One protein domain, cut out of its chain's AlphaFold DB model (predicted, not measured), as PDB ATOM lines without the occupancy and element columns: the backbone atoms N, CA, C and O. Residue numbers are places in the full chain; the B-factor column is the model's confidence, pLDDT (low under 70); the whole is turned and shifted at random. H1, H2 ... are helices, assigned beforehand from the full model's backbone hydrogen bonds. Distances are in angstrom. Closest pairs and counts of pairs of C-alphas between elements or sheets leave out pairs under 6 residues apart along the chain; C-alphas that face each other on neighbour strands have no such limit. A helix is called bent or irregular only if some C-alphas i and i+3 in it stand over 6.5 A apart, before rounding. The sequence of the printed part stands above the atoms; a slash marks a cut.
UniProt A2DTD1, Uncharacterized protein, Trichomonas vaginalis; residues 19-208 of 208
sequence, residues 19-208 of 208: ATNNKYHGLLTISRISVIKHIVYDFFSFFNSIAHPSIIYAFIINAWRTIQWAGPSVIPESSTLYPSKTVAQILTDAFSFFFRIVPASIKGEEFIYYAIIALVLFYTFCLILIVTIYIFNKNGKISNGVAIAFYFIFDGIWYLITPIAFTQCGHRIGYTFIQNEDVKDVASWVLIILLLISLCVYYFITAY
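Overview. This is residues 19 to 208 of the 208 residues of an uncharacterized protein of Trichomonas vaginalis (UniProt A2DTD1). This is a flat, loose assembly of helices built along the long bent helix H6, whose second arm H6b bundles with H5 and H7 while H3 and H4 also pack on it. H2 crosses H5 near residues 133 to 137, and residues 22 to 27 stick out. The printed part has 190 residues with seven named helices, H1 to H7, and no named strand: all helix. It is loose, with a radius of gyration of the C-alphas of 21.2 A and spans of 73 by 42 by 22 A.

Arrangement. H6, residues 144 to 179, is the hub; by its hydrogen bonds it was assigned as one helix, but it is bent, with C-alphas 155 and 158 6.6 A apart. Its arms H6a, residues 144 to 155, and H6b, residues 158 to 179, stand at a shallow tilt of 27 degrees. H5, residues 110 to 139, H6b and H7, residues 186 to 206, form an up and down bundle, each running against the one before. Residues 162 to 169 of H6b touch H7 in a hairpin, closest at C-alphas Cys 169 and Ile 192, 6.0 A. H3, residues 55 to 74, touches H6b, closest at C-alphas Arg 65 and Leu 160, 6.6 A. H4, residues 87 to 100, touches H6b with residues 99 to 100 alone, closest at C-alphas Arg 100 and Ile 164, 5.5 A. H2, residues 32 to 50, touches H5 about perpendicular at 90 degrees, closest at C-alphas Phe 43 and Ile 133, 6.7 A. H1, residues 19 to 23, touches no helix. Every O i to N i+4 pair is within hydrogen-bond range in H1, H2, H5, H6a and H7; H3 has 13 of 16, H4 7 of 10, H6b 16 of 18.

Along the chain. H5 is 43.3 A long, H6b 30.7 A, H7 30.5 A, H3 29.3 A and H2 27.6 A. H3 is irregular, but only just: C-alphas 69 and 72 are 6.7 A apart. H1 begins at C-alpha 19 (-36.568, -22.598, -14.295); H7 ends at C-alpha 206 (-26.741, -14.330, -39.663).

Size, cuts and confidence. The C-alphas farthest apart, His 25 and Lys 85, are 75.7 A apart. The printed part has no cut; the link from H3 to H4 is long. Residues 19 to 29, 103 to 109, 181 to 184 and 208 have pLDDT under 70.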
ATOM      1  N   ALA A  19     -37.069 -22.181 -15.603       50.09
ATOM      2  CA  ALA A  19     -36.568 -22.598 -14.295       50.09
ATOM      3  C   ALA A  19     -35.907 -21.448 -13.508       50.09
ATOM      4  O   ALA A  19     -35.937 -21.440 -12.276       50.09
ATOM      5  N   THR A  20     -35.319 -20.462 -14.193       50.88
ATOM      6  CA  THR A  20     -34.689 -19.299 -13.547       50.88
ATOM      7  C   THR A  20     -35.716 -18.269 -13.080       50.88
ATOM      8  O   THR A  20     -35.551 -17.710 -11.995       50.88
ATOM      9  N   ASN A  21     -36.814 -18.079 -13.816       52.00
ATOM     10  CA  ASN A  21     -37.866 -17.137 -13.426       52.00
ATOM     11  C   ASN A  21     -38.585 -17.572 -12.130       52.00
ATOM     12  O   ASN A  21     -38.818 -16.754 -11.240       52.00
ATOM     13  N   ASN A  22     -38.830 -18.879 -11.968       56.84
ATOM     14  CA  ASN A  22     -39.434 -19.431 -10.749       56.84
ATOM     15  C   ASN A  22     -38.471 -19.504  -9.552       56.84
ATOM     16  O   ASN A  22     -38.915 -19.425  -8.410       56.84
ATOM     17  N   LYS A  23     -37.158 -19.649  -9.780       54.16
ATOM     18  CA  LYS A  23     -36.174 -19.818  -8.693       54.16
ATOM     19  C   LYS A  23     -35.661 -18.496  -8.112       54.16
ATOM     20  O   LYS A  23     -35.211 -18.479  -6.971       54.16
ATOM     21  N   TYR A  24     -35.732 -17.399  -8.871       59.16
ATOM     22  CA  TYR A  24     -35.161 -16.107  -8.474       59.16
ATOM     23  C   TYR A  24     -36.187 -14.974  -8.305       59.16
ATOM     24  O   TYR A  24     -35.773 -13.825  -8.209       59.16
ATOM     25  N   HIS A  25     -37.499 -15.254  -8.244       56.44
ATOM     26  CA  HIS A  25     -38.558 -14.253  -7.981       56.44
ATOM     27  C   HIS A  25     -38.400 -12.930  -8.770       56.44
ATOM     28  O   HIS A  25     -38.611 -11.843  -8.235       56.44
ATOM     29  N   GLY A  26     -37.974 -12.988 -10.035       60.34
ATOM     30  CA  GLY A  26     -37.774 -11.781 -10.848       60.34
ATOM     31  C   GLY A  26     -36.600 -10.870 -10.439       60.34
ATOM     32  O   GLY A  26     -36.499  -9.773 -10.980       60.34
ATOM     33  N   LEU A  27     -35.688 -11.295  -9.547       58.22
ATOM     34  CA  LEU A  27     -34.480 -10.518  -9.199       58.22
ATOM     35  C   LEU A  27     -33.488 -10.391 -10.362       58.22
ATOM     36  O   LEU A  27     -32.712  -9.439 -10.414       58.22
ATOM     37  N   LEU A  28     -33.504 -11.340 -11.297       62.66
ATOM     38  CA  LEU A  28     -32.721 -11.282 -12.527       62.66
ATOM     39  C   LEU A  28     -33.656 -10.901 -13.671       62.66
ATOM     40  O   LEU A  28     -34.247 -11.759 -14.325       62.66
ATOM     41  N   THR A  29     -33.809  -9.599 -13.909       67.38
ATOM     42  CA  THR A  29     -34.524  -9.100 -15.083       67.38
ATOM     43  C   THR A  29     -33.702  -9.420 -16.328       67.38
ATOM     44  O   THR A  29     -32.763  -8.701 -16.677       67.38
ATOM     45  N   ILE A  30     -34.026 -10.523 -16.998       71.00
ATOM     46  CA  ILE A  30     -33.420 -10.861 -18.285       71.00
ATOM     47  C   ILE A  30     -33.840  -9.788 -19.291       71.00
ATOM     48  O   ILE A  30     -35.017  -9.437 -19.408       71.00
ATOM     49  N   SER A  31     -32.867  -9.236 -20.013       81.06
ATOM     50  CA  SER A  31     -33.149  -8.206 -21.006       81.06
ATOM     51  C   SER A  31     -34.020  -8.773 -22.136       81.06
ATOM     52  O   SER A  31     -33.816  -9.901 -22.589       81.06
ATOM     53  N   ARG A  32     -34.981  -7.986 -22.640       77.31
ATOM     54  CA  ARG A  32     -35.859  -8.422 -23.747       77.31
ATOM     55  C   ARG A  32     -35.063  -8.825 -24.993       77.31
ATOM     56  O   ARG A  32     -35.450  -9.757 -25.689       77.31
ATOM     57  N   ILE A  33     -33.928  -8.163 -25.239       78.88
ATOM     58  CA  ILE A  33     -33.034  -8.505 -26.350       78.88
ATOM     59  C   ILE A  33     -32.409  -9.895 -26.160       78.88
ATOM     60  O   ILE A  33     -32.291 -10.636 -27.128       78.88
ATOM     61  N   SER A  34     -32.072 -10.294 -24.928       79.69
ATOM     62  CA  SER A  34     -31.557 -11.639 -24.635       79.69
ATOM     63  C   SER A  34     -32.598 -12.723 -24.906       79.69
ATOM     64  O   SER A  34     -32.249 -13.768 -25.444       79.69
ATOM     65  N   VAL A  35     -33.872 -12.466 -24.592       81.44
ATOM     66  CA  VAL A  35     -34.966 -13.413 -24.868       81.44
ATOM     67  C   VAL A  35     -35.157 -13.601 -26.373       81.44
ATOM     68  O   VAL A  35     -35.195 -14.731 -26.847       81.44
ATOM     69  N   ILE A  36     -35.209 -12.504 -27.140       80.88
ATOM     70  CA  ILE A  36     -35.332 -12.572 -28.606       80.88
ATOM     71  C   ILE A  36     -34.143 -13.325 -29.208       80.88
ATOM     72  O   ILE A  36     -34.339 -14.197 -30.048       80.88
ATOM     73  N   LYS A  37     -32.920 -13.033 -28.750       81.31
ATOM     74  CA  LYS A  37     -31.711 -13.731 -29.205       81.31
ATOM     75  C   LYS A  37     -31.786 -15.233 -28.963       81.31
ATOM     76  O   LYS A  37     -31.437 -15.993 -29.854       81.31
ATOM     77  N   HIS A  38     -32.260 -15.653 -27.793       83.62
ATOM     78  CA  HIS A  38     -32.397 -17.074 -27.487       83.62
ATOM     79  C   HIS A  38     -33.408 -17.761 -28.410       83.62
ATOM     80  O   HIS A  38     -33.095 -18.796 -28.980       83.62
ATOM     81  N   ILE A  39     -34.566 -17.137 -28.652       84.38
ATOM     82  CA  ILE A  39     -35.586 -17.679 -29.564       84.38
ATOM     83  C   ILE A  39     -35.043 -17.810 -30.995       84.38
ATOM     84  O   ILE A  39     -35.293 -18.812 -31.662       84.38
ATOM     85  N   VAL A  40     -34.307 -16.804 -31.478       84.25
ATOM     86  CA  VAL A  40     -33.684 -16.826 -32.813       84.25
ATOM     87  C   VAL A  40     -32.622 -17.927 -32.899       84.25
ATOM     88  O   VAL A  40     -32.605 -18.679 -33.871       84.25
ATOM     89  N   TYR A  41     -31.785 -18.065 -31.871       86.06
ATOM     90  CA  TYR A  41     -30.769 -19.113 -31.800       86.06
ATOM     91  C   TYR A  41     -31.390 -20.514 -31.779       86.06
ATOM     92  O   TYR A  41     -30.986 -21.382 -32.550       86.06
ATOM     93  N   ASP A  42     -32.421 -20.731 -30.961       85.00
ATOM     94  CA  ASP A  42     -33.141 -22.006 -30.900       85.00
ATOM     95  C   ASP A  42     -33.798 -22.336 -32.244       85.00
ATOM     96  O   ASP A  42     -33.757 -23.484 -32.693       85.00
ATOM     97  N   PHE A  43     -34.354 -21.326 -32.921       85.38
ATOM     98  CA  PHE A  43     -34.902 -21.467 -34.266       85.38
ATOM     99  C   PHE A  43     -33.835 -21.924 -35.266       85.38
ATOM    100  O   PHE A  43     -34.048 -22.928 -35.945       85.38
ATOM    101  N   PHE A  44     -32.676 -21.259 -35.336       85.12
ATOM    102  CA  PHE A  44     -31.594 -21.652 -36.248       85.12
ATOM    103  C   PHE A  44     -30.948 -22.992 -35.868       85.12
ATOM    104  O   PHE A  44     -30.600 -23.781 -36.746       85.12
ATOM    105  N   SER A  45     -30.844 -23.312 -34.578       83.94
ATOM    106  CA  SER A  45     -30.349 -24.612 -34.116       83.94
ATOM    107  C   SER A  45     -31.292 -25.745 -34.525       83.94
ATOM    108  O   SER A  45     -30.846 -26.774 -35.034       83.94
ATOM    109  N   PHE A  46     -32.603 -25.562 -34.337       83.56
ATOM    110  CA  PHE A  46     -33.615 -26.504 -34.812       83.56
ATOM    111  C   PHE A  46     -33.537 -26.659 -36.331       83.56
ATOM    112  O   PHE A  46     -33.551 -27.769 -36.862       83.56
ATOM    113  N   PHE A  47     -33.378 -25.543 -37.028       79.88
ATOM    114  CA  PHE A  47     -33.278 -25.502 -38.471       79.88
ATOM    115  C   PHE A  47     -32.102 -26.314 -39.026       79.88
ATOM    116  O   PHE A  47     -32.302 -27.187 -39.869       79.88
ATOM    117  N   ASN A  48     -30.905 -26.092 -38.483       79.44
ATOM    118  CA  ASN A  48     -29.687 -26.814 -38.851       79.44
ATOM    119  C   ASN A  48     -29.761 -28.315 -38.530       79.44
ATOM    120  O   ASN A  48     -29.074 -29.112 -39.165       79.44
ATOM    121  N   SER A  49     -30.596 -28.717 -37.564       83.25
ATOM    122  CA  SER A  49     -30.819 -30.132 -37.242       83.25
ATOM    123  C   SER A  49     -31.734 -30.858 -38.236       83.25
ATOM    124  O   SER A  49     -31.673 -32.079 -38.342       83.25
ATOM    125  N   ILE A  50     -32.591 -30.126 -38.958       81.88
ATOM    126  CA  ILE A  50     -33.566 -30.698 -39.902       81.88
ATOM    127  C   ILE A  50     -33.078 -30.578 -41.341       81.88
ATOM    128  O   ILE A  50     -33.194 -31.524 -42.122       81.88
ATOM    129  N   ALA A  51     -32.567 -29.408 -41.712       74.12
ATOM    130  CA  ALA A  51     -32.105 -29.116 -43.055       74.12
ATOM    131  C   ALA A  51     -30.588 -29.326 -43.125       74.12
ATOM    132  O   ALA A  51     -29.808 -28.415 -42.870       74.12
ATOM    133  N   HIS A  52     -30.164 -30.539 -43.483       74.38
ATOM    134  CA  HIS A  52     -28.770 -30.777 -43.841       74.38
ATOM    135  C   HIS A  52     -28.535 -30.382 -45.308       74.38
ATOM    136  O   HIS A  52     -29.219 -30.915 -46.191       74.38
ATOM    137  N   PRO A  53     -27.569 -29.490 -45.594       70.12
ATOM    138  CA  PRO A  53     -27.198 -29.151 -46.959       70.12
ATOM    139  C   PRO A  53     -26.812 -30.406 -47.732       70.12
ATOM    140  O   PRO A  53     -26.015 -31.219 -47.253       70.12
ATOM    141  N   SER A  54     -27.287 -30.539 -48.970       83.56
ATOM    142  CA  SER A  54     -26.602 -31.453 -49.878       83.56
ATOM    143  C   SER A  54     -25.217 -30.871 -50.181       83.56
ATOM    144  O   SER A  54     -25.073 -29.677 -50.450       83.56
ATOM    145  N   ILE A  55     -24.185 -31.715 -50.150       87.81
ATOM    146  CA  ILE A  55     -22.801 -31.306 -50.450       87.81
ATOM    147  C   ILE A  55     -22.725 -30.621 -51.824       87.81
ATOM    148  O   ILE A  55     -22.005 -29.642 -52.001       87.81
ATOM    149  N   ILE A  56     -23.525 -31.102 -52.780       90.25
ATOM    150  CA  ILE A  56     -23.621 -30.554 -54.135       90.25
ATOM    151  C   ILE A  56     -24.148 -29.115 -54.108       90.25
ATOM    152  O   ILE A  56     -23.587 -28.249 -54.773       90.25
ATOM    153  N   TYR A  57     -25.197 -28.842 -53.330       88.88
ATOM    154  CA  TYR A  57     -25.753 -27.498 -53.220       88.88
ATOM    155  C   TYR A  57     -24.744 -26.514 -52.624       88.88
ATOM    156  O   TYR A  57     -24.474 -25.474 -53.224       88.88
ATOM    157  N   ALA A  58     -24.119 -26.881 -51.503       88.12
ATOM    158  CA  ALA A  58     -23.087 -26.059 -50.877       88.12
ATOM    159  C   ALA A  58     -21.906 -25.806 -51.833       88.12
ATOM    160  O   ALA A  58     -21.387 -24.692 -51.905       88.12
ATOM    161  N   PHE A  59     -21.502 -26.812 -52.616       92.06
ATOM    162  CA  PHE A  59     -20.461 -26.661 -53.632       92.06
ATOM    163  C   PHE A  59     -20.849 -25.650 -54.722       92.06
ATOM    164  O   PHE A  59     -20.043 -24.781 -55.050       92.06
ATOM    165  N   ILE A  60     -22.082 -25.709 -55.242       91.88
ATOM    166  CA  ILE A  60     -22.577 -24.770 -56.265       91.88
ATOM    167  C   ILE A  60     -22.581 -23.332 -55.732       91.88
ATOM    168  O   ILE A  60     -22.074 -22.429 -56.400       91.88
ATOM    169  N   ILE A  61     -23.110 -23.115 -54.524       91.38
ATOM    170  CA  ILE A  61     -23.164 -21.783 -53.904       91.38
ATOM    171  C   ILE A  61     -21.751 -21.231 -53.665       91.38
ATOM    172  O   ILE A  61     -21.473 -20.076 -53.993       91.38
ATOM    173  N   ASN A  62     -20.825 -22.056 -53.171       90.62
ATOM    174  CA  ASN A  62     -19.437 -21.646 -52.952       90.62
ATOM    175  C   ASN A  62     -18.690 -21.348 -54.261       90.62
ATOM    176  O   ASN A  62     -17.930 -20.377 -54.331       90.62
ATOM    177  N   ALA A  63     -18.922 -22.135 -55.315       91.81
ATOM    178  CA  ALA A  63     -18.364 -21.871 -56.638       91.81
ATOM    179  C   ALA A  63     -18.868 -20.528 -57.189       91.81
ATOM    180  O   ALA A  63     -18.067 -19.697 -57.620       91.81
ATOM    181  N   TRP A  64     -20.175 -20.268 -57.086       91.81
ATOM    182  CA  TRP A  64     -20.757 -18.988 -57.491       91.81
ATOM    183  C   TRP A  64     -20.170 -17.822 -56.694       91.81
ATOM    184  O   TRP A  64     -19.812 -16.789 -57.256       91.81
ATOM    185  N   ARG A  65     -19.992 -17.989 -55.383       89.19
ATOM    186  CA  ARG A  65     -19.400 -16.950 -54.536       89.19
ATOM    187  C   ARG A  65     -17.937 -16.672 -54.862       89.19
ATOM    188  O   ARG A  65     -17.503 -15.524 -54.813       89.19
ATOM    189  N   THR A  66     -17.189 -17.698 -55.251       90.62
ATOM    190  CA  THR A  66     -15.812 -17.533 -55.733       90.62
ATOM    191  C   THR A  66     -15.787 -16.683 -57.004       90.62
ATOM    192  O   THR A  66     -14.963 -15.777 -57.121       90.62
ATOM    193  N   ILE A  67     -16.746 -16.896 -57.915       90.50
ATOM    194  CA  ILE A  67     -16.917 -16.061 -59.113       90.50
ATOM    195  C   ILE A  67     -17.281 -14.622 -58.731       90.50
ATOM    196  O   ILE A  67     -16.713 -13.693 -59.290       90.50
ATOM    197  N   GLN A  68     -18.172 -14.411 -57.759       90.44
ATOM    198  CA  GLN A  68     -18.535 -13.066 -57.289       90.44
ATOM    199  C   GLN A  68     -17.365 -12.312 -56.654       90.44
ATOM    200  O   GLN A  68     -17.301 -11.092 -56.760       90.44
ATOM    201  N   TRP A  69     -16.449 -13.021 -55.996       88.38
ATOM    202  CA  TRP A  69     -15.256 -12.421 -55.407       88.38
ATOM    203  C   TRP A  69     -14.188 -12.111 -56.464       88.38
ATOM    204  O   TRP A  69     -13.599 -11.033 -56.452       88.38
ATOM    205  N   ALA A  70     -13.977 -13.019 -57.421       88.62
ATOM    206  CA  ALA A  70     -13.020 -12.821 -58.507       88.62
ATOM    207  C   ALA A  70     -13.507 -11.804 -59.557       88.62
ATOM    208  O   ALA A  70     -12.706 -11.042 -60.097       88.62
ATOM    209  N   GLY A  71     -14.813 -11.770 -59.828       84.88
ATOM    210  CA  GLY A  71     -15.450 -11.025 -60.917       84.88
ATOM    211  C   GLY A  71     -15.145  -9.524 -60.955       84.88
ATOM    212  O   GLY A  71     -14.712  -9.039 -62.002       84.88
ATOM    213  N   PRO A  72     -15.274  -8.782 -59.838       82.56
ATOM    214  CA  PRO A  72     -14.945  -7.358 -59.783       82.56
ATOM    215  C   PRO A  72     -13.513  -7.022 -60.227       82.56
ATOM    216  O   PRO A  72     -13.275  -5.917 -60.709       82.56
ATOM    217  N   SER A  73     -12.576  -7.975 -60.141       84.38
ATOM    218  CA  SER A  73     -11.181  -7.795 -60.576       84.38
ATOM    219  C   SER A  73     -11.035  -7.587 -62.086       84.38
ATOM    220  O   SER A  73     -10.007  -7.090 -62.533       84.38
ATOM    221  N   VAL A  74     -12.045  -7.963 -62.879       82.56
ATOM    222  CA  VAL A  74     -12.020  -7.834 -64.343       82.56
ATOM    223  C   VAL A  74     -12.342  -6.400 -64.792       82.56
ATOM    224  O   VAL A  74     -12.003  -6.034 -65.905       82.56
ATOM    225  N   ILE A  75     -12.926  -5.550 -63.934       83.12
ATOM    226  CA  ILE A  75     -13.237  -4.133 -64.231       83.12
ATOM    227  C   ILE A  75     -13.991  -3.980 -65.574       83.12
ATOM    228  O   ILE A  75     -13.478  -3.380 -66.524       83.12
ATOM    229  N   PRO A  76     -15.226  -4.511 -65.670       78.56
ATOM    230  CA  PRO A  76     -15.952  -4.641 -66.936       78.56
ATOM    231  C   PRO A  76     -16.205  -3.320 -67.669       78.56
ATOM    232  O   PRO A  76     -16.325  -3.291 -68.888       78.56
ATOM    233  N   GLU A  77     -16.236  -2.213 -66.935       76.06
ATOM    234  CA  GLU A  77     -16.614  -0.900 -67.453       76.06
ATOM    235  C   GLU A  77     -15.418  -0.025 -67.868       76.06
ATOM    236  O   GLU A  77     -15.580   1.139 -68.233       76.06
ATOM    237  N   SER A  78     -14.194  -0.558 -67.808       81.69
ATOM    238  CA  SER A  78     -13.004   0.199 -68.198       81.69
ATOM    239  C   SER A  78     -12.889   0.297 -69.718       81.69
ATOM    240  O   SER A  78     -12.443  -0.638 -70.381       81.69
ATOM    241  N   SER A  79     -13.193   1.476 -70.266       79.38
ATOM    242  CA  SER A  79     -12.978   1.801 -71.685       79.38
ATOM    243  C   SER A  79     -11.502   1.780 -72.101       79.38
ATOM    244  O   SER A  79     -11.196   1.706 -73.289       79.38
ATOM    245  N   THR A  80     -10.585   1.843 -71.128       83.44
ATOM    246  CA  THR A  80      -9.135   1.760 -71.359       83.44
ATOM    247  C   THR A  80      -8.675   0.313 -71.528       83.44
ATOM    248  O   THR A  80      -7.831   0.038 -72.375       83.44
ATOM    249  N   LEU A  81      -9.229  -0.615 -70.737       84.12
ATOM    250  CA  LEU A  81      -8.883  -2.041 -70.805       84.12
ATOM    251  C   LEU A  81      -9.671  -2.770 -71.899       84.12
ATOM    252  O   LEU A  81      -9.129  -3.649 -72.566       84.12
ATOM    253  N   TYR A  82     -10.931  -2.383 -72.104       86.38
ATOM    254  CA  TYR A  82     -11.838  -2.984 -73.077       86.38
ATOM    255  C   TYR A  82     -12.389  -1.894 -74.002       86.38
ATOM    256  O   TYR A  82     -13.399  -1.258 -73.690       86.38
ATOM    257  N   PRO A  83     -11.735  -1.652 -75.154       84.25
ATOM    258  CA  PRO A  83     -12.205  -0.671 -76.119       84.25
ATOM    259  C   PRO A  83     -13.609  -1.012 -76.615       84.25
ATOM    260  O   PRO A  83     -13.964  -2.188 -76.775       84.25
ATOM    261  N   SER A  84     -14.401   0.022 -76.894       81.81
ATOM    262  CA  SER A  84     -15.799  -0.151 -77.277       81.81
ATOM    263  C   SER A  84     -15.964  -0.999 -78.546       81.81
ATOM    264  O   SER A  84     -15.212  -0.831 -79.506       81.81
ATOM    265  N   LYS A  85     -16.988  -1.866 -78.578       80.62
ATOM    266  CA  LYS A  85     -17.337  -2.761 -79.709       80.62
ATOM    267  C   LYS A  85     -16.316  -3.869 -79.997       80.62
ATOM    268  O   LYS A  85     -16.334  -4.460 -81.076       80.62
ATOM    269  N   THR A  86     -15.439  -4.175 -79.048       86.12
ATOM    270  CA  THR A  86     -14.550  -5.338 -79.143       86.12
ATOM    271  C   THR A  86     -15.228  -6.592 -78.590       86.12
ATOM    272  O   THR A  86     -16.069  -6.522 -77.696       86.12
ATOM    273  N   VAL A  87     -14.832  -7.768 -79.089       87.88
ATOM    274  CA  VAL A  87     -15.294  -9.066 -78.551       87.88
ATOM    275  C   VAL A  87     -14.960  -9.190 -77.062       87.88
ATOM    276  O   VAL A  87     -15.743  -9.746 -76.297       87.88
ATOM    277  N   ALA A  88     -13.827  -8.619 -76.643       86.19
ATOM    278  CA  ALA A  88     -13.410  -8.589 -75.250       86.19
ATOM    279  C   ALA A  88     -14.421  -7.844 -74.364       86.19
ATOM    280  O   ALA A  88     -14.781  -8.359 -73.315       86.19
ATOM    281  N   GLN A  89     -14.945  -6.694 -74.805       84.19
ATOM    282  CA  GLN A  89     -15.988  -5.977 -74.066       84.19
ATOM    283  C   GLN A  89     -17.264  -6.821 -73.921       84.19
ATOM    284  O   GLN A  89     -17.790  -6.943 -72.823       84.19
ATOM    285  N   ILE A  90     -17.723  -7.462 -75.003       84.94
ATOM    286  CA  ILE A  90     -18.944  -8.289 -74.986       84.94
ATOM    287  C   ILE A  90     -18.803  -9.467 -74.012       84.94
ATOM    288  O   ILE A  90     -19.726  -9.764 -73.256       84.94
ATOM    289  N   LEU A  91     -17.647 -10.138 -74.018       86.81
ATOM    290  CA  LEU A  91     -17.368 -11.240 -73.095       86.81
ATOM    291  C   LEU A  91     -17.354 -10.767 -71.644       86.81
ATOM    292  O   LEU A  91     -17.944 -11.411 -70.777       86.81
ATOM    293  N   THR A  92     -16.706  -9.637 -71.385       85.69
ATOM    294  CA  THR A  92     -16.606  -9.079 -70.041       85.69
ATOM    295  C   THR A  92     -17.963  -8.574 -69.530       85.69
ATOM    296  O   THR A  92     -18.301  -8.791 -68.365       85.69
ATOM    297  N   ASP A  93     -18.792  -8.005 -70.406       83.50
ATOM    298  CA  ASP A  93     -20.167  -7.605 -70.099       83.50
ATOM    299  C   ASP A  93     -21.052  -8.821 -69.794       83.50
ATOM    300  O   ASP A  93     -21.774  -8.822 -68.796       83.50
ATOM    301  N   ALA A  94     -20.949  -9.898 -70.576       83.75
ATOM    302  CA  ALA A  94     -21.658 -11.147 -70.298       83.75
ATOM    303  C   ALA A  94     -21.214 -11.768 -68.962       83.75
ATOM    304  O   ALA A  94     -22.042 -12.237 -68.182       83.75
ATOM    305  N   PHE A  95     -19.914 -11.724 -68.662       84.88
ATOM    306  CA  PHE A  95     -19.382 -12.211 -67.392       84.88
ATOM    307  C   PHE A  95     -19.839 -11.350 -66.203       84.88
ATOM    308  O   PHE A  95     -20.062 -11.873 -65.109       84.88
ATOM    309  N   SER A  96     -20.064 -10.049 -66.424       85.31
ATOM    310  CA  SER A  96     -20.551  -9.131 -65.390       85.31
ATOM    311  C   SER A  96     -21.907  -9.510 -64.806       85.31
ATOM    312  O   SER A  96     -22.140  -9.297 -63.616       85.31
ATOM    313  N   PHE A  97     -22.750 -10.206 -65.570       83.25
ATOM    314  CA  PHE A  97     -24.031 -10.716 -65.089       83.25
ATOM    315  C   PHE A  97     -23.901 -11.575 -63.816       83.25
ATOM    316  O   PHE A  97     -24.705 -11.441 -62.895       83.25
ATOM    317  N   PHE A  98     -22.853 -12.395 -63.700       83.25
ATOM    318  CA  PHE A  98     -22.691 -13.324 -62.572       83.25
ATOM    319  C   PHE A  98     -22.377 -12.635 -61.232       83.25
ATOM    320  O   PHE A  98     -22.670 -13.195 -60.172       83.25
ATOM    321  N   PHE A  99     -21.805 -11.425 -61.261       82.50
ATOM    322  CA  PHE A  99     -21.378 -10.695 -60.057       82.50
ATOM    323  C   PHE A  99     -22.052  -9.331 -59.848       82.50
ATOM    324  O   PHE A  99     -21.990  -8.784 -58.747       82.50
ATOM    325  N   ARG A 100     -22.688  -8.774 -60.883       79.19
ATOM    326  CA  ARG A 100     -23.367  -7.469 -60.881       79.19
ATOM    327  C   ARG A 100     -24.877  -7.646 -61.140       79.19
ATOM    328  O   ARG A 100     -25.639  -6.780 -60.732       79.19
ATOM    329  N   ILE A 101     -25.354  -8.759 -61.723       77.69
ATOM    330  CA  ILE A 101     -26.730  -8.981 -62.253       77.69
ATOM    331  C   ILE A 101     -27.097  -8.018 -63.392       77.69
ATOM    332  O   ILE A 101     -27.610  -8.446 -64.420       77.69
ATOM    333  N   VAL A 102     -26.813  -6.728 -63.242       71.25
ATOM    334  CA  VAL A 102     -26.965  -5.715 -64.287       71.25
ATOM    335  C   VAL A 102     -25.689  -5.696 -65.135       71.25
ATOM    336  O   VAL A 102     -24.615  -5.480 -64.574       71.25
ATOM    337  N   PRO A 103     -25.752  -5.936 -66.454       67.69
ATOM    338  CA  PRO A 103     -24.568  -5.890 -67.302       67.69
ATOM    339  C   PRO A 103     -23.986  -4.472 -67.381       67.69
ATOM    340  O   PRO A 103     -24.726  -3.489 -67.413       67.69
ATOM    341  N   ALA A 104     -22.655  -4.362 -67.447       62.88
ATOM    342  CA  ALA A 104     -21.952  -3.073 -67.418       62.88
ATOM    343  C   ALA A 104     -22.210  -2.177 -68.648       62.88
ATOM    344  O   ALA A 104     -21.949  -0.976 -68.603       62.88
ATOM    345  N   SER A 105     -22.756  -2.725 -69.738       60.16
ATOM    346  CA  SER A 105     -23.103  -1.955 -70.938       60.16
ATOM    347  C   SER A 105     -24.312  -1.033 -70.746       60.16
ATOM    348  O   SER A 105     -24.501  -0.118 -71.549       60.16
ATOM    349  N   ILE A 106     -25.150  -1.277 -69.732       66.56
ATOM    350  CA  ILE A 106     -26.370  -0.502 -69.499       66.56
ATOM    351  C   ILE A 106     -26.055   0.633 -68.519       66.56
ATOM    352  O   ILE A 106     -25.830   0.408 -67.332       66.56
ATOM    353  N   LYS A 107     -26.024   1.866 -69.034       63.06
ATOM    354  CA  LYS A 107     -25.777   3.089 -68.260       63.06
ATOM    355  C   LYS A 107     -27.101   3.819 -68.035       63.06
ATOM    356  O   LYS A 107     -27.742   4.200 -69.012       63.06
ATOM    357  N   GLY A 108     -27.516   4.008 -66.781       65.06
ATOM    358  CA  GLY A 108     -28.754   4.728 -66.454       65.06
ATOM    359  C   GLY A 108     -29.304   4.469 -65.046       65.06
ATOM    360  O   GLY A 108     -28.592   4.008 -64.154       65.06
ATOM    361  N   GLU A 109     -30.604   4.730 -64.876       69.44
ATOM    362  CA  GLU A 109     -31.395   4.587 -63.634       69.44
ATOM    363  C   GLU A 109     -31.586   3.125 -63.160       69.44
ATOM    364  O   GLU A 109     -32.295   2.856 -62.193       69.44
ATOM    365  N   GLU A 110     -30.914   2.159 -63.793       77.56
ATOM    366  CA  GLU A 110     -30.947   0.721 -63.479       77.56
ATOM    367  C   GLU A 110     -30.669   0.426 -61.999       77.56
ATOM    368  O   GLU A 110     -31.264  -0.476 -61.404       77.56
ATOM    369  N   PHE A 111     -29.779   1.213 -61.380       83.38
ATOM    370  CA  PHE A 111     -29.469   1.084 -59.959       83.38
ATOM    371  C   PHE A 111     -30.711   1.292 -59.087       83.38
ATOM    372  O   PHE A 111     -30.898   0.563 -58.115       83.38
ATOM    373  N   ILE A 112     -31.571   2.252 -59.440       85.50
ATOM    374  CA  ILE A 112     -32.789   2.560 -58.686       85.50
ATOM    375  C   ILE A 112     -33.738   1.362 -58.742       85.50
ATOM    376  O   ILE A 112     -34.199   0.895 -57.699       85.50
ATOM    377  N   TYR A 113     -33.973   0.811 -59.935       87.81
ATOM    378  CA  TYR A 113     -34.820  -0.372 -60.104       87.81
ATOM    379  C   TYR A 113     -34.263  -1.584 -59.353       87.81
ATOM    380  O   TYR A 113     -34.994  -2.234 -58.603       87.81
ATOM    381  N   TYR A 114     -32.961  -1.850 -59.490       88.31
ATOM    382  CA  TYR A 114     -32.286  -2.920 -58.760       88.31
ATOM    383  C   TYR A 114     -32.434  -2.753 -57.243       88.31
ATOM    384  O   TYR A 114     -32.839  -3.693 -56.557       88.31
ATOM    385  N   ALA A 115     -32.141  -1.563 -56.714       89.06
ATOM    386  CA  ALA A 115     -32.172  -1.294 -55.283       89.06
ATOM    387  C   ALA A 115     -33.585  -1.446 -54.709       89.06
ATOM    388  O   ALA A 115     -33.751  -2.059 -53.656       89.06
ATOM    389  N   ILE A 116     -34.613  -0.958 -55.414       91.06
ATOM    390  CA  ILE A 116     -36.013  -1.124 -55.004       91.06
ATOM    391  C   ILE A 116     -36.389  -2.607 -54.963       91.06
ATOM    392  O   ILE A 116     -36.926  -3.070 -53.957       91.06
ATOM    393  N   ILE A 117     -36.082  -3.372 -56.016       91.06
ATOM    394  CA  ILE A 117     -36.401  -4.806 -56.076       91.06
ATOM    395  C   ILE A 117     -35.685  -5.564 -54.951       91.06
ATOM    396  O   ILE A 117     -36.312  -6.361 -54.250       91.06
ATOM    397  N   ALA A 118     -34.397  -5.288 -54.737       90.00
ATOM    398  CA  ALA A 118     -33.605  -5.917 -53.684       90.00
ATOM    399  C   ALA A 118     -34.166  -5.615 -52.285       90.00
ATOM    400  O   ALA A 118     -34.291  -6.523 -51.463       90.00
ATOM    401  N   LEU A 119     -34.561  -4.365 -52.027       92.19
ATOM    402  CA  LEU A 119     -35.163  -3.955 -50.758       92.19
ATOM    403  C   LEU A 119     -36.534  -4.592 -50.531       92.19
ATOM    404  O   LEU A 119     -36.793  -5.111 -49.447       92.19
ATOM    405  N   VAL A 120     -37.409  -4.594 -51.538       93.50
ATOM    406  CA  VAL A 120     -38.733  -5.229 -51.436       93.50
ATOM    407  C   VAL A 120     -38.587  -6.719 -51.141       93.50
ATOM    408  O   VAL A 120     -39.264  -7.241 -50.251       93.50
ATOM    409  N   LEU A 121     -37.671  -7.397 -51.836       91.62
ATOM    410  CA  LEU A 121     -37.374  -8.803 -51.583       91.62
ATOM    411  C   LEU A 121     -36.852  -9.004 -50.153       91.62
ATOM    412  O   LEU A 121     -37.296  -9.927 -49.470       91.62
ATOM    413  N   PHE A 122     -35.972  -8.116 -49.678       91.25
ATOM    414  CA  PHE A 122     -35.389  -8.176 -48.336       91.25
ATOM    415  C   PHE A 122     -36.437  -8.031 -47.240       91.25
ATOM    416  O   PHE A 122     -36.548  -8.895 -46.373       91.25
ATOM    417  N   TYR A 123     -37.263  -6.990 -47.302       92.25
ATOM    418  CA  TYR A 123     -38.313  -6.788 -46.308       92.25
ATOM    419  C   TYR A 123     -39.357  -7.902 -46.347       92.25
ATOM    420  O   TYR A 123     -39.799  -8.357 -45.292       92.25
ATOM    421  N   THR A 124     -39.699  -8.403 -47.536       91.50
ATOM    422  CA  THR A 124     -40.595  -9.560 -47.673       91.50
ATOM    423  C   THR A 124     -39.997 -10.800 -47.008       91.50
ATOM    424  O   THR A 124     -40.682 -11.493 -46.257       91.50
ATOM    425  N   PHE A 125     -38.702 -11.052 -47.212       89.81
ATOM    426  CA  PHE A 125     -37.991 -12.136 -46.546       89.81
ATOM    427  C   PHE A 125     -37.974 -11.971 -45.019       89.81
ATOM    428  O   PHE A 125     -38.297 -12.917 -44.301       89.81
ATOM    429  N   CYS A 126     -37.673 -10.773 -44.512       89.88
ATOM    430  CA  CYS A 126     -37.702 -10.491 -43.078       89.88
ATOM    431  C   CYS A 126     -39.091 -10.720 -42.468       89.88
ATOM    432  O   CYS A 126     -39.188 -11.279 -41.376       89.88
ATOM    433  N   LEU A 127     -40.167 -10.343 -43.163       91.56
ATOM    434  CA  LEU A 127     -41.531 -10.610 -42.700       91.56
ATOM    435  C   LEU A 127     -41.811 -12.112 -42.605       91.56
ATOM    436  O   LEU A 127     -42.325 -12.572 -41.585       91.56
ATOM    437  N   ILE A 128     -41.429 -12.886 -43.623       89.88
ATOM    438  CA  ILE A 128     -41.580 -14.348 -43.616       89.88
ATOM    439  C   ILE A 128     -40.777 -14.970 -42.465       89.88
ATOM    440  O   ILE A 128     -41.293 -15.832 -41.752       89.88
ATOM    441  N   LEU A 129     -39.542 -14.511 -42.244       88.88
ATOM    442  CA  LEU A 129     -38.688 -14.941 -41.135       88.88
ATOM    443  C   LEU A 129     -39.370 -14.688 -39.785       88.88
ATOM    444  O   LEU A 129     -39.512 -15.617 -38.992       88.88
ATOM    445  N   ILE A 130     -39.868 -13.472 -39.543       89.50
ATOM    446  CA  ILE A 130     -40.549 -13.116 -38.286       89.50
ATOM    447  C   ILE A 130     -41.791 -13.988 -38.069       89.50
ATOM    448  O   ILE A 130     -41.986 -14.518 -36.975       89.50
ATOM    449  N   VAL A 131     -42.614 -14.180 -39.105       89.69
ATOM    450  CA  VAL A 131     -43.813 -15.030 -39.026       89.69
ATOM    451  C   VAL A 131     -43.439 -16.478 -38.707       89.69
ATOM    452  O   VAL A 131     -44.078 -17.110 -37.866       89.69
ATOM    453  N   THR A 132     -42.379 -17.000 -39.324       87.56
ATOM    454  CA  THR A 132     -41.937 -18.386 -39.115       87.56
ATOM    455  C   THR A 132     -41.394 -18.586 -37.702       87.56
ATOM    456  O   THR A 132     -41.755 -19.562 -37.046       87.56
ATOM    457  N   ILE A 133     -40.609 -17.633 -37.188       87.81
ATOM    458  CA  ILE A 133     -40.126 -17.648 -35.800       87.81
ATOM    459  C   ILE A 133     -41.297 -17.561 -34.816       87.81
ATOM    460  O   ILE A 133     -41.320 -18.275 -33.816       87.81
ATOM    461  N   TYR A 134     -42.303 -16.731 -35.096       88.44
ATOM    462  CA  TYR A 134     -43.485 -16.627 -34.243       88.44
ATOM    463  C   TYR A 134     -44.277 -17.945 -34.185       88.44
ATOM    464  O   TYR A 134     -44.672 -18.389 -33.105       88.44
ATOM    465  N   ILE A 135     -44.469 -18.607 -35.331       87.69
ATOM    466  CA  ILE A 135     -45.117 -19.925 -35.405       87.69
ATOM    467  C   ILE A 135     -44.286 -20.977 -34.662       87.69
ATOM    468  O   ILE A 135     -44.852 -21.787 -33.924       87.69
ATOM    469  N   PHE A 136     -42.961 -20.944 -34.815       87.25
ATOM    470  CA  PHE A 136     -42.043 -21.837 -34.112       87.25
ATOM    471  C   PHE A 136     -42.141 -21.674 -32.599       87.25
ATOM    472  O   PHE A 136     -42.331 -22.663 -31.900       87.25
ATOM    473  N   ASN A 137     -42.111 -20.440 -32.099       85.31
ATOM    474  CA  ASN A 137     -42.204 -20.164 -30.669       85.31
ATOM    475  C   ASN A 137     -43.550 -20.624 -30.076       85.31
ATOM    476  O   ASN A 137     -43.613 -21.082 -28.941       85.31
ATOM    477  N   LYS A 138     -44.643 -20.549 -30.851       85.25
ATOM    478  CA  LYS A 138     -45.972 -20.979 -30.390       85.25
ATOM    479  C   LYS A 138     -46.164 -22.499 -30.412       85.25
ATOM    480  O   LYS A 138     -46.794 -23.044 -29.511       85.25
ATOM    481  N   ASN A 139     -45.682 -23.171 -31.456       83.88
ATOM    482  CA  ASN A 139     -45.993 -24.583 -31.715       83.88
ATOM    483  C   ASN A 139     -44.824 -25.537 -31.410       83.88
ATOM    484  O   ASN A 139     -45.010 -26.754 -31.435       83.88
ATOM    485  N   GLY A 140     -43.615 -25.012 -31.197       80.25
ATOM    486  CA  GLY A 140     -42.374 -25.771 -30.997       80.25
ATOM    487  C   GLY A 140     -41.922 -26.597 -32.208       80.25
ATOM    488  O   GLY A 140     -40.986 -27.385 -32.097       80.25
ATOM    489  N   LYS A 141     -42.616 -26.491 -33.351       81.38
ATOM    490  CA  LYS A 141     -42.383 -27.292 -34.562       81.38
ATOM    491  C   LYS A 141     -42.703 -26.485 -35.818       81.38
ATOM    492  O   LYS A 141     -43.656 -25.706 -35.838       81.38
ATOM    493  N   ILE A 142     -41.943 -26.734 -36.881       84.06
ATOM    494  CA  ILE A 142     -42.174 -26.214 -38.236       84.06
ATOM    495  C   ILE A 142     -42.310 -27.410 -39.185       84.06
ATOM    496  O   ILE A 142     -41.728 -28.467 -38.952       84.06
ATOM    497  N   SER A 143     -43.093 -27.256 -40.255       84.31
ATOM    498  CA  SER A 143     -43.170 -28.260 -41.320       84.31
ATOM    499  C   SER A 143     -41.822 -28.399 -42.034       84.31
ATOM    500  O   SER A 143     -41.227 -27.395 -42.425       84.31
ATOM    501  N   ASN A 144     -41.377 -29.633 -42.285       79.69
ATOM    502  CA  ASN A 144     -40.110 -29.908 -42.972       79.69
ATOM    503  C   ASN A 144     -39.994 -29.185 -44.322       79.69
ATOM    504  O   ASN A 144     -38.919 -28.715 -44.671       79.69
ATOM    505  N   GLY A 145     -41.097 -29.038 -45.065       83.00
ATOM    506  CA  GLY A 145     -41.084 -28.317 -46.342       83.00
ATOM    507  C   GLY A 145     -40.771 -26.826 -46.187       83.00
ATOM    508  O   GLY A 145     -40.002 -26.272 -46.967       83.00
ATOM    509  N   VAL A 146     -41.312 -26.187 -45.143       84.19
ATOM    510  CA  VAL A 146     -41.017 -24.780 -44.822       84.19
ATOM    511  C   VAL A 146     -39.569 -24.641 -44.368       84.19
ATOM    512  O   VAL A 146     -38.894 -23.704 -44.785       84.19
ATOM    513  N   ALA A 147     -39.079 -25.603 -43.578       82.44
ATOM    514  CA  ALA A 147     -37.687 -25.624 -43.158       82.44
ATOM    515  C   ALA A 147     -36.742 -25.711 -44.373       82.44
ATOM    516  O   ALA A 147     -35.874 -24.869 -44.555       82.44
ATOM    517  N   ILE A 148     -36.977 -26.654 -45.286       82.81
ATOM    518  CA  ILE A 148     -36.158 -26.804 -46.497       82.81
ATOM    519  C   ILE A 148     -36.227 -25.550 -47.385       82.81
ATOM    520  O   ILE A 148     -35.195 -25.064 -47.843       82.81
ATOM    521  N   ALA A 149     -37.415 -24.986 -47.620       84.81
ATOM    522  CA  ALA A 149     -37.565 -23.794 -48.459       84.81
ATOM    523  C   ALA A 149     -36.811 -22.586 -47.888       84.81
ATOM    524  O   ALA A 149     -36.116 -21.875 -48.614       84.81
ATOM    525  N   PHE A 150     -36.904 -22.380 -46.575       84.50
ATOM    526  CA  PHE A 150     -36.188 -21.306 -45.902       84.50
ATOM    527  C   PHE A 150     -34.665 -21.490 -46.004       84.50
ATOM    528  O   PHE A 150     -33.940 -20.502 -46.055       84.50
ATOM    529  N   TYR A 151     -34.183 -22.733 -46.126       83.56
ATOM    530  CA  TYR A 151     -32.754 -23.047 -46.137       83.56
ATOM    531  C   TYR A 151     -32.174 -22.603 -47.473       83.56
ATOM    532  O   TYR A 151     -31.226 -21.825 -47.516       83.56
ATOM    533  N   PHE A 152     -32.843 -22.988 -48.561       84.75
ATOM    534  CA  PHE A 152     -32.482 -22.562 -49.909       84.75
ATOM    535  C   PHE A 152     -32.495 -21.038 -50.082       84.75
ATOM    536  O   PHE A 152     -31.687 -20.479 -50.829       84.75
ATOM    537  N   ILE A 153     -33.417 -20.355 -49.404       86.06
ATOM    538  CA  ILE A 153     -33.529 -18.900 -49.480       86.06
ATOM    539  C   ILE A 153     -32.432 -18.224 -48.647       86.06
ATOM    540  O   ILE A 153     -31.773 -17.313 -49.148       86.06
ATOM    541  N   PHE A 154     -32.225 -18.656 -47.401       84.81
ATOM    542  CA  PHE A 154     -31.302 -18.013 -46.465       84.81
ATOM    543  C   PHE A 154     -29.832 -18.320 -46.766       84.81
ATOM    544  O   PHE A 154     -29.038 -17.388 -46.889       84.81
ATOM    545  N   ASP A 155     -29.490 -19.600 -46.941       82.12
ATOM    546  CA  ASP A 155     -28.114 -20.074 -47.168       82.12
ATOM    547  C   ASP A 155     -27.713 -20.045 -48.656       82.12
ATOM    548  O   ASP A 155     -26.547 -20.183 -49.015       82.12
ATOM    549  N   GLY A 156     -28.682 -19.824 -49.549       86.00
ATOM    550  CA  GLY A 156     -28.449 -19.694 -50.985       86.00
ATOM    551  C   GLY A 156     -28.645 -18.292 -51.506       86.00
ATOM    552  O   GLY A 156     -27.696 -17.542 -51.717       86.00
ATOM    553  N   ILE A 157     -29.905 -17.964 -51.787       86.56
ATOM    554  CA  ILE A 157     -30.266 -16.768 -52.554       86.56
ATOM    555  C   ILE A 157     -29.762 -15.508 -51.851       86.56
ATOM    556  O   ILE A 157     -29.068 -14.703 -52.469       86.56
ATOM    557  N   TRP A 158     -30.047 -15.351 -50.556       87.94
ATOM    558  CA  TRP A 158     -29.593 -14.178 -49.807       87.94
ATOM    559  C   TRP A 158     -28.085 -14.109 -49.679       87.94
ATOM    560  O   TRP A 158     -27.499 -13.050 -49.902       87.94
ATOM    561  N   TYR A 159     -27.462 -15.253 -49.417       86.75
ATOM    562  CA  TYR A 159     -26.017 -15.354 -49.347       86.75
ATOM    563  C   TYR A 159     -25.342 -14.896 -50.652       86.75
ATOM    564  O   TYR A 159     -24.299 -14.245 -50.599       86.75
ATOM    565  N   LEU A 160     -25.943 -15.161 -51.818       89.31
ATOM    566  CA  LEU A 160     -25.447 -14.692 -53.117       89.31
ATOM    567  C   LEU A 160     -25.816 -13.237 -53.432       89.31
ATOM    568  O   LEU A 160     -25.025 -12.547 -54.071       89.31
ATOM    569  N   ILE A 161     -26.984 -12.751 -53.008       88.69
ATOM    570  CA  ILE A 161     -27.434 -11.376 -53.280       88.69
ATOM    571  C   ILE A 161     -26.590 -10.352 -52.520       88.69
ATOM    572  O   ILE A 161     -26.270  -9.304 -53.076       88.69
ATOM    573  N   THR A 162     -26.199 -10.636 -51.278       88.44
ATOM    574  CA  THR A 162     -25.443  -9.696 -50.436       88.44
ATOM    575  C   THR A 162     -24.176  -9.125 -51.094       88.44
ATOM    576  O   THR A 162     -24.065  -7.898 -51.169       88.44
ATOM    577  N   PRO A 163     -23.220  -9.937 -51.595       88.88
ATOM    578  CA  PRO A 163     -22.032  -9.399 -52.257       88.88
ATOM    579  C   PRO A 163     -22.375  -8.622 -53.533       88.88
ATOM    580  O   PRO A 163     -21.746  -7.602 -53.795       88.88
ATOM    581  N   ILE A 164     -23.401  -9.035 -54.287       89.00
ATOM    582  CA  ILE A 164     -23.861  -8.311 -55.484       89.00
ATOM    583  C   ILE A 164     -24.414  -6.933 -55.100       89.00
ATOM    584  O   ILE A 164     -24.140  -5.928 -55.752       89.00
ATOM    585  N   ALA A 165     -25.175  -6.853 -54.015       88.94
ATOM    586  CA  ALA A 165     -25.733  -5.589 -53.565       88.94
ATOM    587  C   ALA A 165     -24.630  -4.629 -53.090       88.94
ATOM    588  O   ALA A 165     -24.694  -3.425 -53.350       88.94
ATOM    589  N   PHE A 166     -23.574  -5.167 -52.470       88.44
ATOM    590  CA  PHE A 166     -22.396  -4.396 -52.089       88.44
ATOM    591  C   PHE A 166     -21.609  -3.888 -53.305       88.44
ATOM    592  O   PHE A 166     -21.235  -2.715 -53.337       88.44
ATOM    593  N   THR A 167     -21.400  -4.722 -54.333       87.44
ATOM    594  CA  THR A 167     -20.723  -4.291 -55.570       87.44
ATOM    595  C   THR A 167     -21.523  -3.213 -56.297       87.44
ATOM    596  O   THR A 167     -20.931  -2.246 -56.772       87.44
ATOM    597  N   GLN A 168     -22.854  -3.311 -56.320       86.81
ATOM    598  CA  GLN A 168     -23.725  -2.289 -56.906       86.81
ATOM    599  C   GLN A 168     -23.686  -0.962 -56.147       86.81
ATOM    600  O   GLN A 168     -23.565   0.095 -56.768       86.81
ATOM    601  N   CYS A 169     -23.724  -0.999 -54.811       88.38
ATOM    602  CA  CYS A 169     -23.571   0.207 -53.995       88.38
ATOM    603  C   CYS A 169     -22.201   0.855 -54.220       88.38
ATOM    604  O   CYS A 169     -22.124   2.052 -54.487       88.38
ATOM    605  N   GLY A 170     -21.123   0.064 -54.170       87.06
ATOM    606  CA  GLY A 170     -19.763   0.547 -54.414       87.06
ATOM    607  C   GLY A 170     -19.595   1.139 -55.812       87.06
ATOM    608  O   GLY A 170     -18.967   2.185 -55.969       87.06
ATOM    609  N   HIS A 171     -20.216   0.524 -56.819       82.94
ATOM    610  CA  HIS A 171     -20.213   1.045 -58.175       82.94
ATOM    611  C   HIS A 171     -20.937   2.394 -58.277       82.94
ATOM    612  O   HIS A 171     -20.376   3.334 -58.835       82.94
ATOM    613  N   ARG A 172     -22.142   2.528 -57.703       84.94
ATOM    614  CA  ARG A 172     -22.890   3.794 -57.727       84.94
ATOM    615  C   ARG A 172     -22.136   4.909 -57.003       84.94
ATOM    616  O   ARG A 172     -22.024   6.007 -57.534       84.94
ATOM    617  N   ILE A 173     -21.541   4.599 -55.849       87.00
ATOM    618  CA  ILE A 173     -20.656   5.510 -55.108       87.00
ATOM    619  C   ILE A 173     -19.472   5.944 -55.988       87.00
ATOM    620  O   ILE A 173     -19.184   7.135 -56.095       87.00
ATOM    621  N   GLY A 174     -18.803   4.995 -56.650       83.81
ATOM    622  CA  GLY A 174     -17.685   5.275 -57.552       83.81
ATOM    623  C   GLY A 174     -18.076   6.177 -58.723       83.81
ATOM    624  O   GLY A 174     -17.353   7.123 -59.026       83.81
ATOM    625  N   TYR A 175     -19.241   5.939 -59.329       79.94
ATOM    626  CA  TYR A 175     -19.785   6.767 -60.405       79.94
ATOM    627  C   TYR A 175     -19.971   8.221 -59.953       79.94
ATOM    628  O   TYR A 175     -19.485   9.149 -60.601       79.94
ATOM    629  N   THR A 176     -20.572   8.418 -58.776       80.56
ATOM    630  CA  THR A 176     -20.839   9.752 -58.232       80.56
ATOM    631  C   THR A 176     -19.566  10.522 -57.881       80.56
ATOM    632  O   THR A 176     -19.479  11.711 -58.175       80.56
ATOM    633  N   PHE A 177     -18.564   9.875 -57.276       81.31
ATOM    634  CA  PHE A 177     -17.339  10.567 -56.844       81.31
ATOM    635  C   PHE A 177     -16.285  10.729 -57.945       81.31
ATOM    636  O   PHE A 177     -15.576  11.732 -57.957       81.31
ATOM    637  N   ILE A 178     -16.138   9.748 -58.841       80.19
ATOM    638  CA  ILE A 178     -15.050   9.731 -59.835       80.19
ATOM    639  C   ILE A 178     -15.494  10.391 -61.138       80.19
ATOM    640  O   ILE A 178     -14.736  11.168 -61.716       80.19
ATOM    641  N   GLN A 179     -16.708  10.096 -61.606       73.88
ATOM    642  CA  GLN A 179     -17.206  10.624 -62.880       73.88
ATOM    643  C   GLN A 179     -17.981  11.940 -62.707       73.88
ATOM    644  O   GLN A 179     -18.229  12.617 -63.698       73.88
ATOM    645  N   ASN A 180     -18.286  12.361 -61.467       72.50
ATOM    646  CA  ASN A 180     -19.094  13.555 -61.145       72.50
ATOM    647  C   ASN A 180     -20.459  13.587 -61.858       72.50
ATOM    648  O   ASN A 180     -21.071  14.645 -62.022       72.50
ATOM    649  N   GLU A 181     -20.952  12.423 -62.262       65.31
ATOM    650  CA  GLU A 181     -22.278  12.247 -62.828       65.31
ATOM    651  C   GLU A 181     -23.253  11.857 -61.701       65.31
ATOM    652  O   GLU A 181     -22.873  11.230 -60.711       65.31
ATOM    653  N   ASP A 182     -24.513  12.284 -61.804       62.50
ATOM    654  CA  ASP A 182     -25.590  11.980 -60.844       62.50
ATOM    655  C   ASP A 182     -25.415  12.473 -59.391       62.50
ATOM    656  O   ASP A 182     -26.150  12.064 -58.494       62.50
ATOM    657  N   VAL A 183     -24.525  13.440 -59.136       62.53
ATOM    658  CA  VAL A 183     -24.295  14.020 -57.788       62.53
ATOM    659  C   VAL A 183     -25.562  14.633 -57.163       62.53
ATOM    660  O   VAL A 183     -25.651  14.787 -55.946       62.53
ATOM    661  N   LYS A 184     -26.563  14.977 -57.982       64.19
ATOM    662  CA  LYS A 184     -27.821  15.602 -57.540       64.19
ATOM    663  C   LYS A 184     -28.966  14.616 -57.303       64.19
ATOM    664  O   LYS A 184     -30.021  15.048 -56.842       64.19
ATOM    665  N   ASP A 185     -28.790  13.332 -57.607       81.44
ATOM    666  CA  ASP A 185     -29.865  12.359 -57.449       81.44
ATOM    667  C   ASP A 185     -29.994  11.898 -55.988       81.44
ATOM    668  O   ASP A 185     -29.358  10.950 -55.523       81.44
ATOM    669  N   VAL A 186     -30.844  12.610 -55.246       84.44
ATOM    670  CA  VAL A 186     -31.151  12.331 -53.838       84.44
ATOM    671  C   VAL A 186     -31.737  10.925 -53.662       84.44
ATOM    672  O   VAL A 186     -31.468  10.279 -52.648       84.44
ATOM    673  N   ALA A 187     -32.500  10.420 -54.640       85.31
ATOM    674  CA  ALA A 187     -33.136   9.109 -54.542       85.31
ATOM    675  C   ALA A 187     -32.095   7.981 -54.516       85.31
ATOM    676  O   ALA A 187     -32.175   7.095 -53.662       85.31
ATOM    677  N   SER A 188     -31.070   8.061 -55.373       85.00
ATOM    678  CA  SER A 188     -29.940   7.123 -55.367       85.00
ATOM    679  C   SER A 188     -29.257   7.053 -53.994       85.00
ATOM    680  O   SER A 188     -29.006   5.959 -53.491       85.00
ATOM    681  N   TRP A 189     -29.008   8.195 -53.343       87.62
ATOM    682  CA  TRP A 189     -28.364   8.237 -52.023       87.62
ATOM    683  C   TRP A 189     -29.209   7.605 -50.918       87.62
ATOM    684  O   TRP A 189     -28.692   6.823 -50.117       87.62
ATOM    685  N   VAL A 190     -30.510   7.907 -50.889       90.62
ATOM    686  CA  VAL A 190     -31.439   7.305 -49.921       90.62
ATOM    687  C   VAL A 190     -31.471   5.786 -50.092       90.62
ATOM    688  O   VAL A 190     -31.394   5.059 -49.102       90.62
ATOM    689  N   LEU A 191     -31.521   5.301 -51.336       90.75
ATOM    690  CA  LEU A 191     -31.528   3.870 -51.632       90.75
ATOM    691  C   LEU A 191     -30.216   3.184 -51.236       90.75
ATOM    692  O   LEU A 191     -30.275   2.111 -50.642       90.75
ATOM    693  N   ILE A 192     -29.052   3.801 -51.475       90.81
ATOM    694  CA  ILE A 192     -27.755   3.265 -51.021       90.81
ATOM    695  C   ILE A 192     -27.743   3.104 -49.498       90.81
ATOM    696  O   ILE A 192     -27.402   2.034 -48.995       90.81
ATOM    697  N   ILE A 193     -28.132   4.145 -48.756       92.38
ATOM    698  CA  ILE A 193     -28.133   4.116 -47.287       92.38
ATOM    699  C   ILE A 193     -29.087   3.034 -46.777       92.38
ATOM    700  O   ILE A 193     -28.721   2.241 -45.909       92.38
ATOM    701  N   LEU A 194     -30.298   2.965 -47.333       93.44
ATOM    702  CA  LEU A 194     -31.304   1.983 -46.936       93.44
ATOM    703  C   LEU A 194     -30.849   0.546 -47.228       93.44
ATOM    704  O   LEU A 194     -31.070  -0.358 -46.416       93.44
ATOM    705  N   LEU A 195     -30.171   0.335 -48.357       91.75
ATOM    706  CA  LEU A 195     -29.622  -0.961 -48.736       91.75
ATOM    707  C   LEU A 195     -28.467  -1.360 -47.810       91.75
ATOM    708  O   LEU A 195     -28.454  -2.485 -47.315       91.75
ATOM    709  N   LEU A 196     -27.556  -0.441 -47.478       91.81
ATOM    710  CA  LEU A 196     -26.486  -0.688 -46.504       91.81
ATOM    711  C   LEU A 196     -27.033  -1.028 -45.109       91.81
ATOM    712  O   LEU A 196     -26.566  -1.983 -44.493       91.81
ATOM    713  N   ILE A 197     -28.056  -0.311 -44.630       93.75
ATOM    714  CA  ILE A 197     -28.726  -0.629 -43.357       93.75
ATOM    715  C   ILE A 197     -29.330  -2.035 -43.413       93.75
ATOM    716  O   ILE A 197     -29.154  -2.820 -42.481       93.75
ATOM    717  N   SER A 198     -30.004  -2.374 -44.512       92.19
ATOM    718  CA  SER A 198     -30.597  -3.699 -44.720       92.19
ATOM    719  C   SER A 198     -29.538  -4.805 -44.697       92.19
ATOM    720  O   SER A 198     -29.733  -5.831 -44.047       92.19
ATOM    721  N   LEU A 199     -28.372  -4.572 -45.310       90.75
ATOM    722  CA  LEU A 199     -27.231  -5.485 -45.235       90.75
ATOM    723  C   LEU A 199     -26.705  -5.629 -43.802       90.75
ATOM    724  O   LEU A 199     -26.465  -6.750 -43.362       90.75
ATOM    725  N   CYS A 200     -26.566  -4.537 -43.045       90.75
ATOM    726  CA  CYS A 200     -26.163  -4.607 -41.637       90.75
ATOM    727  C   CYS A 200     -27.151  -5.426 -40.796       90.75
ATOM    728  O   CYS A 200     -26.726  -6.235 -39.973       90.75
ATOM    729  N   VAL A 201     -28.457  -5.254 -41.020       89.88
ATOM    730  CA  VAL A 201     -29.498  -6.050 -40.353       89.88
ATOM    731  C   VAL A 201     -29.381  -7.524 -40.736       89.88
ATOM    732  O   VAL A 201     -29.420  -8.377 -39.855       89.88
ATOM    733  N   TYR A 202     -29.182  -7.836 -42.020       88.31
ATOM    734  CA  TYR A 202     -28.967  -9.209 -42.478       88.31
ATOM    735  C   TYR A 202     -27.756  -9.857 -41.800       88.31
ATOM    736  O   TYR A 202     -27.884 -10.940 -41.237       88.31
ATOM    737  N   TYR A 203     -26.605  -9.176 -41.792       87.69
ATOM    738  CA  TYR A 203     -25.393  -9.669 -41.133       87.69
ATOM    739  C   TYR A 203     -25.567  -9.835 -39.626       87.69
ATOM    740  O   TYR A 203     -25.039 -10.776 -39.044       87.69
ATOM    741  N   PHE A 204     -26.321  -8.944 -38.981       86.50
ATOM    742  CA  PHE A 204     -26.646  -9.097 -37.570       86.50
ATOM    743  C   PHE A 204     -27.508 -10.339 -37.320       86.50
ATOM    744  O   PHE A 204     -27.290 -11.014 -36.327       86.50
ATOM    745  N   ILE A 205     -28.455 -10.658 -38.208       83.62
ATOM    746  CA  ILE A 205     -29.292 -11.863 -38.098       83.62
ATOM    747  C   ILE A 205     -28.471 -13.137 -38.336       83.62
ATOM    748  O   ILE A 205     -28.691 -14.112 -37.632       83.62
ATOM    749  N   THR A 206     -27.547 -13.143 -39.303       79.69
ATOM    750  CA  THR A 206     -26.741 -14.330 -39.663       79.69
ATOM    751  C   THR A 206     -25.557 -14.589 -38.736       79.69
ATOM    752  O   THR A 206     -25.034 -15.698 -38.717       79.69
ATOM    753  N   ALA A 207     -25.096 -13.581 -37.991       76.94
ATOM    754  CA  ALA A 207     -23.993 -13.731 -37.043       76.94
ATOM    755  C   ALA A 207     -24.365 -14.530 -35.776       76.94
ATOM    756  O   ALA A 207     -23.477 -14.811 -34.968       76.94
ATOM    757  N   TYR A 208     -25.646 -14.860 -35.589       60.03
ATOM    758  CA  TYR A 208     -26.179 -15.626 -34.460       60.03
ATOM    759  C   TYR A 208     -26.773 -16.951 -34.927       60.03
ATOM    760  O   TYR A 208     -26.669 -17.916 -34.139       60.03
TER     761      TYR A 208